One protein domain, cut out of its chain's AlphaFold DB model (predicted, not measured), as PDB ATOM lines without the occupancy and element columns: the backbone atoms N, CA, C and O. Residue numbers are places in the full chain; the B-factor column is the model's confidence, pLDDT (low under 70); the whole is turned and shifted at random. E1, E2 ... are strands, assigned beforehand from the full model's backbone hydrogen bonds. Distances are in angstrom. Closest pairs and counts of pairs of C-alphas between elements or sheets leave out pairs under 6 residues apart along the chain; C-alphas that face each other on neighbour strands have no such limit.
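What this domain is: This is residues 39 to 156 of the 156 residues of an uncharacterized protein of Natronolimnobius baerhuensis (UniProt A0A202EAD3). Two twisted sheets stand face to face as a sandwich, one of E1, E4, E5, E6 and E7, the other of E2, E3, E8 and E9, their strands crossed at 45 degrees; the long loop of residues 110 to 125 reaches to one end of the longest axis. The printed part has 118 residues, no named helix and nine named strands, E1 to E9 in that order along the chain. The class is all strand, with 58 of the 118 residues, under half, in named strands. The first sheet is branched, its neighbour pairs antiparallel; the second is mixed, in the order E2, E3, E8, E9. The whole is compact, with a radius of gyration of the C-alphas of 15.0 A, and elongated, spanning 48 by 28 by 24 A.

How they stand to each other: Start at E1, residues 39 to 45, an edge strand antiparallel to E7, residues 126 to 132; N 42 and O 129, 2.9 A apart, are within hydrogen-bond range. In the other sheet, find the hairpin of E2, residues 60 to 64, and E3, residues 68 to 73, with N 62 and O 70 at 3.0 A. E3 is parallel to E8, residues 139 to 146, with N 71 and O 141 at 2.8 A. E8 forms a hairpin with E9, residues 149 to 155, with N 142 and O 153 at 2.8 A. Back in the branched sheet, E4, residues 83 to 87, and E5, residues 93 to 95, lie on one side of E6, residues 100 to 109, and E7 on the other side. The pairing is staggered: E6 pairs with E5 over residues 100 to 102, where N 95 and O 100 are 2.8 A apart, and with E4 over 105 to 109, where N 86 and O 106 are 2.8 A apart. E6 pairs with E7 over residues 100 to 105, with N 103 and O 128 at 2.8 A. E5, E6 and E7 form a meander, each strand the antiparallel neighbour of the one before. Between the sheets, the closest C-alphas of E4 and E9, Val 86 and Ala 153, are 5.6 A apart.

Where its parts are: Find C-alpha 39 at (-4.701, -36.741, -4.572); from there E1 runs 21.0 A. E6, the longest strand, runs 29.1 A to C-alpha 109 at (20.450, -16.883, -16.792). E7 measures 19.8 A, E8 22.9 A and E9 20.7 A, ending at C-alpha 155, (8.893, -20.148, -2.588).

The domain as a whole: The farthest C-alphas, Gly 114 and Asp 133, are 49.6 A apart. The printed part has no cut. Look for long links at residues 46 to 59 and 110 to 125. The model's mean pLDDT over the printed part is 74.2; 36 residues are under 70, among them 46 to 57, 75 to 81 and 110 to 123.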
ATOM      1  N   THR A  39      -3.654 -35.906  -3.959       82.25
ATOM      2  CA  THR A  39      -4.701 -36.741  -4.572       82.25
ATOM      3  C   THR A  39      -4.393 -37.073  -6.025       82.25
ATOM      4  O   THR A  39      -4.700 -38.171  -6.495       82.25
ATOM      5  N   ASN A  40      -3.777 -36.136  -6.745       83.19
ATOM      6  CA  ASN A  40      -3.383 -36.299  -8.136       83.19
ATOM      7  C   ASN A  40      -2.288 -35.299  -8.516       83.19
ATOM      8  O   ASN A  40      -2.178 -34.231  -7.917       83.19
ATOM      9  N   TRP A  41      -1.517 -35.610  -9.558       84.38
ATOM     10  CA  TRP A  41      -0.629 -34.638 -10.181       84.38
ATOM     11  C   TRP A  41      -0.386 -34.935 -11.660       84.38
ATOM     12  O   TRP A  41      -0.486 -36.074 -12.117       84.38
ATOM     13  N   GLU A  42      -0.038 -33.892 -12.406       84.62
ATOM     14  CA  GLU A  42       0.373 -33.967 -13.805       84.62
ATOM     15  C   GLU A  42       1.545 -33.019 -14.075       84.62
ATOM     16  O   GLU A  42       1.653 -31.959 -13.460       84.62
ATOM     17  N   ALA A  43       2.431 -33.395 -15.000       80.56
ATOM     18  CA  ALA A  43       3.547 -32.562 -15.435       80.56
ATOM     19  C   ALA A  43       3.491 -32.353 -16.951       80.56
ATOM     20  O   ALA A  43       3.412 -33.311 -17.724       80.56
ATOM     21  N   THR A  44       3.565 -31.100 -17.380       77.44
ATOM     22  CA  THR A  44       3.573 -30.685 -18.782       77.44
ATOM     23  C   THR A  44       4.865 -29.943 -19.096       77.44
ATOM     24  O   THR A  44       5.269 -29.014 -18.402       77.44
ATOM     25  N   ARG A  45       5.544 -30.358 -20.168       71.31
ATOM     26  CA  ARG A  45       6.732 -29.672 -20.695       71.31
ATOM     27  C   ARG A  45       6.301 -28.791 -21.861       71.31
ATOM     28  O   ARG A  45       5.655 -29.285 -22.787       71.31
ATOM     29  N   ASP A  46       6.675 -27.516 -21.837       60.28
ATOM     30  CA  ASP A  46       6.440 -26.611 -22.965       60.28
ATOM     31  C   ASP A  46       7.543 -26.856 -24.011       60.28
ATOM     32  O   ASP A  46       8.586 -26.201 -24.045       60.28
ATOM     33  N   LEU A  47       7.383 -27.932 -24.789       51.91
ATOM     34  CA  LEU A  47       8.358 -28.358 -25.792       51.91
ATOM     35  C   LEU A  47       8.189 -27.518 -27.064       51.91
ATOM     36  O   LEU A  47       7.364 -27.827 -27.926       51.91
ATOM     37  N   ALA A  48       9.033 -26.500 -27.240       45.25
ATOM     38  CA  ALA A  48       9.389 -26.082 -28.592       45.25
ATOM     39  C   ALA A  48      10.054 -27.288 -29.292       45.25
ATOM     40  O   ALA A  48      10.989 -27.876 -28.756       45.25
ATOM     41  N   GLN A  49       9.513 -27.680 -30.450       39.00
ATOM     42  CA  GLN A  49       9.572 -29.013 -31.083       39.00
ATOM     43  C   GLN A  49      10.947 -29.660 -31.375       39.00
ATOM     44  O   GLN A  49      10.957 -30.738 -31.958       39.00
ATOM     45  N   ASP A  50      12.083 -29.103 -30.954       39.75
ATOM     46  CA  ASP A  50      13.413 -29.633 -31.306       39.75
ATOM     47  C   ASP A  50      14.394 -29.783 -30.122       39.75
ATOM     48  O   ASP A  50      15.572 -30.086 -30.324       39.75
ATOM     49  N   ALA A  51      13.948 -29.622 -28.873       41.22
ATOM     50  CA  ALA A  51      14.833 -29.761 -27.715       41.22
ATOM     51  C   ALA A  51      14.972 -31.229 -27.257       41.22
ATOM     52  O   ALA A  51      13.987 -31.904 -26.975       41.22
ATOM     53  N   VAL A  52      16.233 -31.683 -27.235       46.69
ATOM     54  CA  VAL A  52      16.851 -32.888 -26.633       46.69
ATOM     55  C   VAL A  52      15.935 -33.716 -25.708       46.69
ATOM     56  O   VAL A  52      15.273 -33.135 -24.853       46.69
ATOM     57  N   PRO A  53      15.949 -35.069 -25.773       42.66
ATOM     58  CA  PRO A  53      15.178 -35.906 -24.855       42.66
ATOM     59  C   PRO A  53      15.663 -35.689 -23.416       42.66
ATOM     60  O   PRO A  53      16.652 -36.273 -22.973       42.66
ATOM     61  N   ALA A  54      14.989 -34.804 -22.687       53.62
ATOM     62  CA  ALA A  54      15.107 -34.731 -21.244       53.62
ATOM     63  C   ALA A  54      14.632 -36.069 -20.671       53.62
ATOM     64  O   ALA A  54      13.632 -36.599 -21.156       53.62
ATOM     65  N   SER A  55      15.359 -36.577 -19.665       56.56
ATOM     66  CA  SER A  55      15.090 -37.829 -18.944       56.56
ATOM     67  C   SER A  55      13.594 -38.147 -18.941       56.56
ATOM     68  O   SER A  55      12.793 -37.344 -18.451       56.56
ATOM     69  N   ASP A  56      13.216 -39.272 -19.550       59.12
ATOM     70  CA  ASP A  56      11.818 -39.695 -19.705       59.12
ATOM     71  C   ASP A  56      11.139 -39.988 -18.348       59.12
ATOM     72  O   ASP A  56       9.954 -40.322 -18.305       59.12
ATOM     73  N   GLU A  57      11.875 -39.881 -17.232       66.44
ATOM     74  CA  GLU A  57      11.320 -40.004 -15.889       66.44
ATOM     75  C   GLU A  57      10.594 -38.698 -15.506       66.44
ATOM     76  O   GLU A  57      11.195 -37.618 -15.533       66.44
ATOM     77  N   PRO A  58       9.291 -38.764 -15.188       71.75
ATOM     78  CA  PRO A  58       8.546 -37.598 -14.738       71.75
ATOM     79  C   PRO A  58       8.992 -37.194 -13.315       71.75
ATOM     80  O   PRO A  58       9.537 -38.034 -12.592       71.75
ATOM     81  N   PRO A  59       8.781 -35.929 -12.897       82.69
ATOM     82  CA  PRO A  59       9.169 -35.480 -11.563       82.69
ATOM     83  C   PRO A  59       8.415 -36.258 -10.479       82.69
ATOM     84  O   PRO A  59       7.296 -36.729 -10.687       82.69
ATOM     85  N   ARG A  60       9.028 -36.392  -9.306       85.62
ATOM     86  CA  ARG A  60       8.401 -36.923  -8.096       85.62
ATOM     87  C   ARG A  60       7.895 -35.760  -7.265       85.62
ATOM     88  O   ARG A  60       8.518 -34.706  -7.228       85.62
ATOM     89  N   ILE A  61       6.751 -35.948  -6.623       85.75
ATOM     90  CA  ILE A  61       6.110 -34.898  -5.837       85.75
ATOM     91  C   ILE A  61       5.699 -35.496  -4.505       85.75
ATOM     92  O   ILE A  61       5.030 -36.533  -4.468       85.75
ATOM     93  N   THR A  62       6.111 -34.847  -3.427       86.25
ATOM     94  CA  THR A  62       5.822 -35.257  -2.053       86.25
ATOM     95  C   THR A  62       5.409 -34.058  -1.216       86.25
ATOM     96  O   THR A  62       5.741 -32.921  -1.545       86.25
ATOM     97  N   VAL A  63       4.717 -34.320  -0.111       83.25
ATOM     98  CA  VAL A  63       4.527 -33.342   0.964       83.25
ATOM     99  C   VAL A  63       5.553 -33.660   2.051       83.25
ATOM    100  O   VAL A  63       5.629 -34.809   2.494       83.25
ATOM    101  N   ASP A  64       6.380 -32.681   2.415       79.75
ATOM    102  CA  ASP A  64       7.302 -32.757   3.550       79.75
ATOM    103  C   ASP A  64       6.795 -31.873   4.696       79.75
ATOM    104  O   ASP A  64       6.462 -30.699   4.513       79.75
ATOM    105  N   GLY A  65       6.725 -32.445   5.896       74.12
ATOM    106  CA  GLY A  65       6.041 -31.819   7.027       74.12
ATOM    107  C   GLY A  65       4.548 -31.595   6.763       74.12
ATOM    108  O   GLY A  65       3.937 -32.329   5.993       74.12
ATOM    109  N   ASP A  66       3.969 -30.600   7.437       68.31
ATOM    110  CA  ASP A  66       2.545 -30.305   7.282       68.31
ATOM    111  C   ASP A  66       2.295 -29.461   6.013       68.31
ATOM    112  O   ASP A  66       1.424 -29.810   5.235       68.31
ATOM    113  N   SER A  67       3.097 -28.431   5.703       76.56
ATOM    114  CA  SER A  67       2.723 -27.443   4.665       76.56
ATOM    115  C   SER A  67       3.682 -27.276   3.477       76.56
ATOM    116  O   SER A  67       3.558 -26.290   2.748       76.56
ATOM    117  N   THR A  68       4.666 -28.162   3.277       83.25
ATOM    118  CA  THR A  68       5.667 -27.984   2.203       83.25
ATOM    119  C   THR A  68       5.492 -29.008   1.093       83.25
ATOM    120  O   THR A  68       5.535 -30.210   1.335       83.25
ATOM    121  N   VAL A  69       5.361 -28.546  -0.148       86.31
ATOM    122  CA  VAL A  69       5.364 -29.408  -1.337       86.31
ATOM    123  C   VAL A  69       6.755 -29.425  -1.941       86.31
ATOM    124  O   VAL A  69       7.294 -28.382  -2.303       86.31
ATOM    125  N   VAL A  70       7.316 -30.622  -2.086       84.81
ATOM    126  CA  VAL A  70       8.622 -30.842  -2.703       84.81
ATOM    127  C   VAL A  70       8.422 -31.448  -4.089       84.81
ATOM    128  O   VAL A  70       7.800 -32.501  -4.229       84.81
ATOM    129  N   VAL A  71       8.945 -30.776  -5.114       86.56
ATOM    130  CA  VAL A  71       8.977 -31.238  -6.507       86.56
ATOM    131  C   VAL A  71      10.409 -31.650  -6.838       86.56
ATOM    132  O   VAL A  71      11.273 -30.795  -7.017       86.56
ATOM    133  N   GLU A  72      10.665 -32.952  -6.923       84.50
ATOM    134  CA  GLU A  72      11.975 -33.526  -7.245       84.50
ATOM    135  C   GLU A  72      12.028 -33.955  -8.719       84.50
ATOM    136  O   GLU A  72      11.335 -34.886  -9.139       84.50
ATOM    137  N   GLY A  73      12.856 -33.290  -9.519       78.50
ATOM    138  CA  GLY A  73      12.938 -33.473 -10.967       78.50
ATOM    139  C   GLY A  73      14.341 -33.784 -11.495       78.50
ATOM    140  O   GLY A  73      15.341 -33.793 -10.771       78.50
ATOM    141  N   TYR A  74      14.387 -34.070 -12.799       70.62
ATOM    142  CA  TYR A  74      15.618 -34.115 -13.585       70.62
ATOM    143  C   TYR A  74      15.484 -33.200 -14.804       70.62
ATOM    144  O   TYR A  74      14.809 -33.545 -15.781       70.62
ATOM    145  N   ILE A  75      16.205 -32.084 -14.800       66.44
ATOM    146  CA  ILE A  75      16.410 -31.243 -15.978       66.44
ATOM    147  C   ILE A  75      17.849 -31.398 -16.479       66.44
ATOM    148  O   ILE A  75      18.829 -31.186 -15.762       66.44
ATOM    149  N   ILE A  76      17.993 -31.728 -17.768       60.22
ATOM    150  CA  ILE A  76      19.274 -31.585 -18.461       60.22
ATOM    151  C   ILE A  76      19.443 -30.098 -18.749       60.22
ATOM    152  O   ILE A  76      18.930 -29.596 -19.741       60.22
ATOM    153  N   TYR A  77      20.145 -29.383 -17.877       58.75
ATOM    154  CA  TYR A  77      20.612 -28.043 -18.193       58.75
ATOM    155  C   TYR A  77      22.082 -28.119 -18.636       58.75
ATOM    156  O   TYR A  77      22.885 -28.861 -18.050       58.75
ATOM    157  N   PRO A  78      22.451 -27.415 -19.714       51.59
ATOM    158  CA  PRO A  78      23.833 -27.313 -20.134       51.59
ATOM    159  C   PRO A  78      24.606 -26.593 -19.036       51.59
ATOM    160  O   PRO A  78      24.223 -25.545 -18.535       51.59
ATOM    161  N   SER A  79      25.695 -27.212 -18.627       49.16
ATOM    162  CA  SER A  79      26.477 -26.790 -17.486       49.16
ATOM    163  C   SER A  79      27.278 -25.525 -17.767       49.16
ATOM    164  O   SER A  79      28.448 -25.590 -18.150       49.16
ATOM    165  N   GLY A  80      26.641 -24.376 -17.590       56.62
ATOM    166  CA  GLY A  80      27.304 -23.101 -17.356       56.62
ATOM    167  C   GLY A  80      27.268 -22.743 -15.870       56.62
ATOM    168  O   GLY A  80      26.415 -23.219 -15.125       56.62
ATOM    169  N   ASN A  81      28.176 -21.870 -15.431       60.53
ATOM    170  CA  ASN A  81      28.104 -21.264 -14.095       60.53
ATOM    171  C   ASN A  81      27.011 -20.179 -13.993       60.53
ATOM    172  O   ASN A  81      26.850 -19.606 -12.924       60.53
ATOM    173  N   CYS A  82      26.298 -19.891 -15.088       70.94
ATOM    174  CA  CYS A  82      25.431 -18.720 -15.218       70.94
ATOM    175  C   CYS A  82      23.934 -19.017 -15.044       70.94
ATOM    176  O   CYS A  82      23.131 -18.114 -15.247       70.94
ATOM    177  N   ASP A  83      23.539 -20.260 -14.750       75.06
ATOM    178  CA  ASP A  83      22.123 -20.634 -14.661       75.06
ATOM    179  C   ASP A  83      21.706 -20.889 -13.203       75.06
ATOM    180  O   ASP A  83      22.363 -21.633 -12.465       75.06
ATOM    181  N   GLU A  84      20.581 -20.296 -12.808       79.25
ATOM    182  CA  GLU A  84      19.947 -20.441 -11.496       79.25
ATOM    183  C   GLU A  84      18.582 -21.125 -11.652       79.25
ATOM    184  O   GLU A  84      17.791 -20.749 -12.521       79.25
ATOM    185  N   LEU A  85      18.312 -22.145 -10.824       83.88
ATOM    186  CA  LEU A  85      16.996 -22.787 -10.751       83.88
ATOM    187  C   LEU A  85      16.000 -21.804 -10.137       83.88
ATOM    188  O   LEU A  85      16.270 -21.220  -9.092       83.88
ATOM    189  N   VAL A  86      14.829 -21.659 -10.752       85.62
ATOM    190  CA  VAL A  86      13.772 -20.785 -10.248       85.62
ATOM    191  C   VAL A  86      12.407 -21.452 -10.277       85.62
ATOM    192  O   VAL A  86      12.061 -22.202 -11.191       85.62
ATOM    193  N   ILE A  87      11.591 -21.068  -9.298       86.50
ATOM    194  CA  ILE A  87      10.136 -21.200  -9.346       86.50
ATOM    195  C   ILE A  87       9.581 -19.836  -9.769       86.50
ATOM    196  O   ILE A  87       9.827 -18.829  -9.090       86.50
ATOM    197  N   SER A  88       8.886 -19.776 -10.912       84.62
ATOM    198  CA  SER A  88       8.386 -18.501 -11.452       84.62
ATOM    199  C   SER A  88       7.251 -17.967 -10.569       84.62
ATOM    200  O   SER A  88       6.224 -18.635 -10.444       84.62
ATOM    201  N   PRO A  89       7.403 -16.773  -9.964       75.12
ATOM    202  CA  PRO A  89       6.389 -16.207  -9.074       75.12
ATOM    203  C   PRO A  89       5.136 -15.744  -9.826       75.12
ATOM    204  O   PRO A  89       4.056 -15.699  -9.262       75.12
ATOM    205  N   ASP A  90       5.285 -15.382 -11.096       80.94
ATOM    206  CA  ASP A  90       4.227 -14.893 -11.978       80.94
ATOM    207  C   ASP A  90       3.426 -16.013 -12.659       80.94
ATOM    208  O   ASP A  90       2.404 -15.733 -13.278       80.94
ATOM    209  N   ARG A  91       3.895 -17.264 -12.566       78.75
ATOM    210  CA  ARG A  91       3.270 -18.445 -13.188       78.75
ATOM    211  C   ARG A  91       2.931 -19.551 -12.197       78.75
ATOM    212  O   ARG A  91       2.341 -20.552 -12.597       78.75
ATOM    213  N   THR A  92       3.361 -19.401 -10.947       82.81
ATOM    214  CA  THR A  92       2.988 -20.310  -9.869       82.81
ATOM    215  C   THR A  92       1.706 -19.788  -9.248       82.81
ATOM    216  O   THR A  92       1.677 -18.667  -8.745       82.81
ATOM    217  N   GLU A  93       0.641 -20.574  -9.336       83.50
ATOM    218  CA  GLU A  93      -0.711 -20.157  -8.970       83.50
ATOM    219  C   GLU A  93      -1.354 -21.200  -8.061       83.50
ATOM    220  O   GLU A  93      -1.236 -22.405  -8.302       83.50
ATOM    221  N   TYR A  94      -2.055 -20.719  -7.035       81.50
ATOM    222  CA  TYR A  94      -2.841 -21.542  -6.129       81.50
ATOM    223  C   TYR A  94      -4.336 -21.260  -6.308       81.50
ATOM    224  O   TYR A  94      -4.755 -20.100  -6.292       81.50
ATOM    225  N   ASP A  95      -5.124 -22.323  -6.455       81.69
ATOM    226  CA  ASP A  95      -6.581 -22.279  -6.529       81.69
ATOM    227  C   ASP A  95      -7.196 -22.998  -5.309       81.69
ATOM    228  O   ASP A  95      -7.191 -24.235  -5.276       81.69
ATOM    229  N   PRO A  96      -7.719 -22.252  -4.310       74.50
ATOM    230  CA  PRO A  96      -8.366 -22.820  -3.124       74.50
ATOM    231  C   PRO A  96      -9.689 -23.515  -3.416       74.50
ATOM    232  O   PRO A  96     -10.086 -24.401  -2.663       74.50
ATOM    233  N   GLU A  97     -10.405 -23.095  -4.458       77.50
ATOM    234  CA  GLU A  97     -11.718 -23.657  -4.774       77.50
ATOM    235  C   GLU A  97     -11.564 -25.028  -5.441       77.50
ATOM    236  O   GLU A  97     -12.319 -25.955  -5.140       77.50
ATOM    237  N   ASP A  98     -10.542 -25.168  -6.291       78.50
ATOM    238  CA  ASP A  98     -10.184 -26.422  -6.961       78.50
ATOM    239  C   ASP A  98      -9.183 -27.283  -6.159       78.50
ATOM    240  O   ASP A  98      -8.867 -28.402  -6.577       78.50
ATOM    241  N   GLY A  99      -8.652 -26.777  -5.037       80.25
ATOM    242  CA  GLY A  99      -7.631 -27.452  -4.227       80.25
ATOM    243  C   GLY A  99      -6.376 -27.791  -5.035       80.25
ATOM    244  O   GLY A  99      -5.839 -28.897  -4.926       80.25
ATOM    245  N   SER A 100      -5.950 -26.881  -5.922       84.62
ATOM    246  CA  SER A 100      -4.890 -27.161  -6.895       84.62
ATOM    247  C   SER A 100      -3.778 -26.114  -6.918       84.62
ATOM    248  O   SER A 100      -4.024 -24.916  -6.840       84.62
ATOM    249  N   LEU A 101      -2.539 -26.583  -7.059       87.62
ATOM    250  CA  LEU A 101      -1.326 -25.783  -7.186       87.62
ATOM    251  C   LEU A 101      -0.715 -26.015  -8.568       87.62
ATOM    252  O   LEU A 101      -0.399 -27.147  -8.928       87.62
ATOM    253  N   SER A 102      -0.500 -24.945  -9.323       89.12
ATOM    254  CA  SER A 102       0.310 -24.957 -10.539       89.12
ATOM    255  C   SER A 102       1.696 -24.414 -10.223       89.12
ATOM    256  O   SER A 102       1.816 -23.249  -9.874       89.12
ATOM    257  N   VAL A 103       2.740 -25.228 -10.366       87.88
ATOM    258  CA  VAL A 103       4.143 -24.855 -10.140       87.88
ATOM    259  C   VAL A 103       4.866 -24.787 -11.471       87.88
ATOM    260  O   VAL A 103       4.896 -25.770 -12.211       87.88
ATOM    261  N   TRP A 104       5.491 -23.651 -11.765       89.12
ATOM    262  CA  TRP A 104       6.374 -23.528 -12.922       89.12
ATOM    263  C   TRP A 104       7.831 -23.607 -12.476       89.12
ATOM    264  O   TRP A 104       8.297 -22.746 -11.726       89.12
ATOM    265  N   VAL A 105       8.543 -24.621 -12.966       85.19
ATOM    266  CA  VAL A 105       9.958 -24.869 -12.674       85.19
ATOM    267  C   VAL A 105      10.775 -24.612 -13.936       85.19
ATOM    268  O   VAL A 105      10.484 -25.133 -15.018       85.19
ATOM    269  N   GLY A 106      11.816 -23.797 -13.807       81.62
ATOM    270  CA  GLY A 106      12.719 -23.497 -14.911       81.62
ATOM    271  C   GLY A 106      14.021 -22.874 -14.438       81.62
ATOM    272  O   GLY A 106      14.324 -22.872 -13.252       81.62
ATOM    273  N   TYR A 107      14.794 -22.325 -15.372       78.19
ATOM    274  CA  TYR A 107      16.078 -21.691 -15.079       78.19
ATOM    275  C   TYR A 107      16.111 -20.265 -15.619       78.19
ATOM    276  O   TYR A 107      15.594 -19.999 -16.709       78.19
ATOM    277  N   ILE A 108      16.741 -19.358 -14.874       75.50
ATOM    278  CA  ILE A 108      17.125 -18.032 -15.371       75.50
ATOM    279  C   ILE A 108      18.628 -17.984 -15.584       75.50
ATOM    280  O   ILE A 108      19.389 -18.627 -14.865       75.50
ATOM    281  N   ARG A 109      19.043 -17.185 -16.567       72.81
ATOM    282  CA  ARG A 109      20.450 -16.883 -16.792       72.81
ATOM    283  C   ARG A 109      20.812 -15.597 -16.066       72.81
ATOM    284  O   ARG A 109      20.291 -14.539 -16.424       72.81
ATOM    285  N   ASP A 110      21.745 -15.686 -15.132       68.25
ATOM    286  CA  ASP A 110      22.426 -14.540 -14.546       68.25
ATOM    287  C   ASP A 110      23.788 -14.383 -15.236       68.25
ATOM    288  O   ASP A 110      24.773 -15.023 -14.878       68.25
ATOM    289  N   GLN A 111      23.811 -13.624 -16.335       67.12
ATOM    290  CA  GLN A 111      25.033 -13.352 -17.096       67.12
ATOM    291  C   GLN A 111      25.576 -11.976 -16.714       67.12
ATOM    292  O   GLN A 111      24.970 -10.954 -17.060       67.12
ATOM    293  N   GLU A 112      26.768 -11.930 -16.115       67.00
ATOM    294  CA  GLU A 112      27.488 -10.668 -15.982       67.00
ATOM    295  C   GLU A 112      28.023 -10.198 -17.353       67.00
ATOM    296  O   GLU A 112      28.417 -11.004 -18.211       67.00
ATOM    297  N   PRO A 113      28.066  -8.878 -17.616       65.00
ATOM    298  CA  PRO A 113      28.589  -8.357 -18.873       65.00
ATOM    299  C   PRO A 113      30.071  -8.726 -19.054       65.00
ATOM    300  O   PRO A 113      30.950  -8.158 -18.409       65.00
ATOM    301  N   GLY A 114      30.346  -9.639 -19.990       65.44
ATOM    302  CA  GLY A 114      31.693 -10.121 -20.317       65.44
ATOM    303  C   GLY A 114      31.927 -11.605 -20.025       65.44
ATOM    304  O   GLY A 114      32.954 -12.132 -20.455       65.44
ATOM    305  N   GLU A 115      30.990 -12.285 -19.361       68.25
ATOM    306  CA  GLU A 115      31.039 -13.736 -19.190       68.25
ATOM    307  C   GLU A 115      30.567 -14.468 -20.448       68.25
ATOM    308  O   GLU A 115      29.531 -14.144 -21.040       68.25
ATOM    309  N   ASP A 116      31.334 -15.478 -20.861       64.31
ATOM    310  CA  ASP A 116      30.962 -16.368 -21.957       64.31
ATOM    311  C   ASP A 116      30.023 -17.464 -21.442       64.31
ATOM    312  O   ASP A 116      30.428 -18.589 -21.154       64.31
ATOM    313  N   CYS A 117      28.747 -17.106 -21.308       66.31
ATOM    314  CA  CYS A 117      27.655 -18.030 -21.014       66.31
ATOM    315  C   CYS A 117      27.072 -18.612 -22.319       66.31
ATOM    316  O   CYS A 117      25.852 -18.624 -22.514       66.31
ATOM    317  N   SER A 118      27.923 -19.012 -23.272       57.06
ATOM    318  CA  SER A 118      27.471 -19.637 -24.517       57.06
ATOM    319  C   SER A 118      26.881 -21.022 -24.231       57.06
ATOM    320  O   SER A 118      27.556 -21.941 -23.775       57.06
ATOM    321  N   ILE A 119      25.578 -21.164 -24.486       55.19
ATOM    322  CA  ILE A 119      24.817 -22.392 -24.243       55.19
ATOM    323  C   ILE A 119      24.539 -23.122 -25.569       55.19
ATOM    324  O   ILE A 119      24.122 -22.470 -26.528       55.19
ATOM    325  N   PRO A 120      24.628 -24.465 -25.629       49.81
ATOM    326  CA  PRO A 120      23.799 -25.263 -26.525       49.81
ATOM    327  C   PRO A 120      22.409 -25.544 -25.898       49.81
ATOM    328  O   PRO A 120      22.261 -26.380 -25.010       49.81
ATOM    329  N   GLU A 121      21.416 -24.768 -26.345       50.41
ATOM    330  CA  GLU A 121      19.944 -24.945 -26.466       50.41
ATOM    331  C   GLU A 121      19.109 -25.959 -25.624       50.41
ATOM    332  O   GLU A 121      17.998 -26.268 -26.039       50.41
ATOM    333  N   SER A 122      19.530 -26.492 -24.470       53.84
ATOM    334  CA  SER A 122      18.870 -27.708 -23.918       53.84
ATOM    335  C   SER A 122      18.111 -27.625 -22.582       53.84
ATOM    336  O   SER A 122      17.642 -28.662 -22.131       53.84
ATOM    337  N   SER A 123      17.887 -26.458 -21.966       61.72
ATOM    338  CA  SER A 123      17.026 -26.380 -20.767       61.72
ATOM    339  C   SER A 123      15.551 -26.169 -21.142       61.72
ATOM    340  O   SER A 123      15.171 -25.076 -21.569       61.72
ATOM    341  N   THR A 124      14.706 -27.187 -20.966       70.88
ATOM    342  CA  THR A 124      13.250 -27.074 -21.169       70.88
ATOM    343  C   THR A 124      12.544 -26.893 -19.822       70.88
ATOM    344  O   THR A 124      12.572 -27.824 -19.015       70.88
ATOM    345  N   PRO A 125      11.911 -25.736 -19.556       76.50
ATOM    346  CA  PRO A 125      11.106 -25.558 -18.355       76.50
ATOM    347  C   PRO A 125       9.847 -26.426 -18.406       76.50
ATOM    348  O   PRO A 125       9.396 -26.848 -19.477       76.50
ATOM    349  N   TYR A 126       9.242 -26.659 -17.249       80.06
ATOM    350  CA  TYR A 126       8.016 -27.435 -17.159       80.06
ATOM    351  C   TYR A 126       7.063 -26.868 -16.112       80.06
ATOM    352  O   TYR A 126       7.444 -26.111 -15.220       80.06
ATOM    353  N   GLN A 127       5.798 -27.240 -16.252       84.44
ATOM    354  CA  GLN A 127       4.745 -26.938 -15.303       84.44
ATOM    355  C   GLN A 127       4.263 -28.233 -14.662       84.44
ATOM    356  O   GLN A 127       4.132 -29.260 -15.325       84.44
ATOM    357  N   VAL A 128       3.997 -28.177 -13.366       85.38
ATOM    358  CA  VAL A 128       3.397 -29.260 -12.598       85.38
ATOM    359  C   VAL A 128       2.102 -28.752 -12.015       85.38
ATOM    360  O   VAL A 128       2.094 -27.706 -11.378       85.38
ATOM    361  N   ARG A 129       1.017 -29.492 -12.206       87.38
ATOM    362  CA  ARG A 129      -0.233 -29.249 -11.497       87.38
ATOM    363  C   ARG A 129      -0.424 -30.337 -10.454       87.38
ATOM    364  O   ARG A 129      -0.400 -31.518 -10.789       87.38
ATOM    365  N   VAL A 130      -0.603 -29.936  -9.203       86.69
ATOM    366  CA  VAL A 130      -0.800 -30.818  -8.047       86.69
ATOM    367  C   VAL A 130      -2.172 -30.538  -7.460       86.69
ATOM    368  O   VAL A 130      -2.545 -29.379  -7.306       86.69
ATOM    369  N   SER A 131      -2.923 -31.587  -7.147       86.62
ATOM    370  CA  SER A 131      -4.206 -31.504  -6.453       86.62
ATOM    371  C   SER A 131      -4.082 -32.119  -5.066       86.62
ATOM    372  O   SER A 131      -3.467 -33.178  -4.908       86.62
ATOM    373  N   PHE A 132      -4.698 -31.474  -4.082       85.38
ATOM    374  CA  PHE A 132      -4.669 -31.881  -2.679       85.38
ATOM    375  C   PHE A 132      -6.044 -32.348  -2.210       85.38
ATOM    376  O   PHE A 132      -7.048 -32.171  -2.900       85.38
ATOM    377  N   ASP A 133      -6.063 -33.045  -1.081       80.44
ATOM    378  CA  ASP A 133      -7.275 -33.533  -0.426       80.44
ATOM    379  C   ASP A 133      -8.009 -32.424   0.334       80.44
ATOM    380  O   ASP A 133      -9.237 -32.345   0.267       80.44
ATOM    381  N   ASP A 134      -7.257 -31.560   1.011       74.44
ATOM    382  CA  ASP A 134      -7.761 -30.387   1.717       74.44
ATOM    383  C   ASP A 134      -6.651 -29.332   1.798       74.44
ATOM    384  O   ASP A 134      -5.514 -29.667   2.102       74.44
ATOM    385  N   GLY A 135      -6.954 -28.059   1.548       74.06
ATOM    386  CA  GLY A 135      -5.997 -26.990   1.832       74.06
ATOM    387  C   GLY A 135      -4.955 -26.622   0.772       74.06
ATOM    388  O   GLY A 135      -4.986 -27.052  -0.386       74.06
ATOM    389  N   VAL A 136      -4.039 -25.746   1.194       74.31
ATOM    390  CA  VAL A 136      -3.007 -25.087   0.375       74.31
ATOM    391  C   VAL A 136      -1.640 -25.276   1.023       74.31
ATOM    392  O   VAL A 136      -1.536 -25.132   2.240       74.31
ATOM    393  N   PRO A 137      -0.578 -25.589   0.267       80.25
ATOM    394  CA  PRO A 137       0.757 -25.597   0.845       80.25
ATOM    395  C   PRO A 137       1.229 -24.165   1.115       80.25
ATOM    396  O   PRO A 137       1.072 -23.288   0.269       80.25
ATOM    397  N   ASP A 138       1.869 -23.960   2.265       82.62
ATOM    398  CA  ASP A 138       2.486 -22.683   2.649       82.62
ATOM    399  C   ASP A 138       3.827 -22.455   1.944       82.62
ATOM    400  O   ASP A 138       4.419 -21.380   2.032       82.62
ATOM    401  N   THR A 139       4.414 -23.513   1.381       86.38
ATOM    402  CA  THR A 139       5.738 -23.463   0.766       86.38
ATOM    403  C   THR A 139       5.867 -24.514  -0.329       86.38
ATOM    404  O   THR A 139       5.408 -25.650  -0.203       86.38
ATOM    405  N   VAL A 140       6.549 -24.141  -1.406       88.00
ATOM    406  CA  VAL A 140       6.926 -25.010  -2.516       88.00
ATOM    407  C   VAL A 140       8.441 -24.996  -2.664       88.00
ATOM    408  O   VAL A 140       9.049 -23.937  -2.834       88.00
ATOM    409  N   THR A 141       9.044 -26.177  -2.665       89.38
ATOM    410  CA  THR A 141      10.471 -26.383  -2.914       89.38
ATOM    411  C   THR A 141      10.649 -27.247  -4.156       89.38
ATOM    412  O   THR A 141      10.064 -28.319  -4.275       89.38
ATOM    413  N   ALA A 142      11.462 -26.785  -5.099       88.25
ATOM    414  CA  ALA A 142      11.872 -27.537  -6.275       88.25
ATOM    415  C   ALA A 142      13.329 -27.975  -6.114       88.25
ATOM    416  O   ALA A 142      14.199 -27.141  -5.854       88.25
ATOM    417  N   LEU A 143      13.578 -29.270  -6.295       86.69
ATOM    418  CA  LEU A 143      14.897 -29.894  -6.273       86.69
ATOM    419  C   LEU A 143      15.179 -30.503  -7.645       86.69
ATOM    420  O   LEU A 143      14.437 -31.363  -8.116       86.69
ATOM    421  N   GLU A 144      16.263 -30.074  -8.282       82.94
ATOM    422  CA  GLU A 144      16.668 -30.556  -9.601       82.94
ATOM    423  C   GLU A 144      18.037 -31.219  -9.565       82.94
ATOM    424  O   GLU A 144      19.036 -30.626  -9.140       82.94
ATOM    425  N   TYR A 145      18.088 -32.442 -10.089       76.25
ATOM    426  CA  TYR A 145      19.304 -33.236 -10.182       76.25
ATOM    427  C   TYR A 145      19.890 -33.167 -11.593       76.25
ATOM    428  O   TYR A 145      19.354 -33.730 -12.547       76.25
ATOM    429  N   GLY A 146      21.034 -32.494 -11.724       70.50
ATOM    430  CA  GLY A 146      21.746 -32.329 -12.987       70.50
ATOM    431  C   GLY A 146      23.122 -32.992 -13.013       70.50
ATOM    432  O   GLY A 146      23.634 -33.524 -12.027       70.50
ATOM    433  N   SER A 147      23.790 -32.891 -14.164       64.06
ATOM    434  CA  SER A 147      25.152 -33.415 -14.369       64.06
ATOM    435  C   SER A 147      26.221 -32.758 -13.478       64.06
ATOM    436  O   SER A 147      27.321 -33.293 -13.353       64.06
ATOM    437  N   HIS A 148      25.906 -31.609 -12.871       67.56
ATOM    438  CA  HIS A 148      26.818 -30.800 -12.053       67.56
ATOM    439  C   HIS A 148      26.400 -30.726 -10.579       67.56
ATOM    440  O   HIS A 148      26.980 -29.953  -9.818       67.56
ATOM    441  N   GLY A 149      25.432 -31.550 -10.173       72.81
ATOM    442  CA  GLY A 149      24.947 -31.634  -8.802       72.81
ATOM    443  C   GLY A 149      23.475 -31.265  -8.667       72.81
ATOM    444  O   GLY A 149      22.724 -31.248  -9.640       72.81
ATOM    445  N   GLU A 150      23.094 -31.008  -7.423       82.31
ATOM    446  CA  GLU A 150      21.744 -30.646  -7.004       82.31
ATOM    447  C   GLU A 150      21.573 -29.122  -7.018       82.31
ATOM    448  O   GLU A 150      22.492 -28.371  -6.661       82.31
ATOM    449  N   ARG A 151      20.394 -28.665  -7.441       83.88
ATOM    450  CA  ARG A 151      19.939 -27.278  -7.316       83.88
ATOM    451  C   ARG A 151      18.598 -27.249  -6.598       83.88
ATOM    452  O   ARG A 151      17.763 -28.112  -6.840       83.88
ATOM    453  N   GLU A 152      18.404 -26.233  -5.768       88.88
ATOM    454  CA  GLU A 152      17.187 -26.029  -4.985       88.88
ATOM    455  C   GLU A 152      16.645 -24.617  -5.221       88.88
ATOM    456  O   GLU A 152      17.416 -23.657  -5.272       88.88
ATOM    457  N   ALA A 153      15.325 -24.497  -5.344       88.69
ATOM    458  CA  ALA A 153      14.610 -23.230  -5.328       88.69
ATOM    459  C   ALA A 153      13.369 -23.350  -4.438       88.69
ATOM    460  O   ALA A 153      12.607 -24.299  -4.582       88.69
ATOM    461  N   THR A 154      13.141 -22.372  -3.560       89.50
ATOM    462  CA  THR A 154      12.021 -22.386  -2.606       89.50
ATOM    463  C   THR A 154      11.196 -21.105  -2.701       89.50
ATOM    464  O   THR A 154      11.742 -20.006  -2.861       89.50
ATOM    465  N   LYS A 155       9.871 -21.241  -2.605       85.94
ATOM    466  CA  LYS A 155       8.893 -20.148  -2.588       85.94
ATOM    467  C   LYS A 155       7.841 -20.364  -1.497       85.94
ATOM    468  O   LYS A 155       7.436 -21.509  -1.323       85.94
ATOM    469  N   PRO A 156       7.412 -19.301  -0.793       79.69
ATOM    470  CA  PRO A 156       6.150 -19.329  -0.065       79.69
ATOM    471  C   PRO A 156       4.965 -19.323  -1.041       79.69
ATOM    472  O   PRO A 156       5.160 -18.863  -2.195       79.69
TER     473      PRO A 156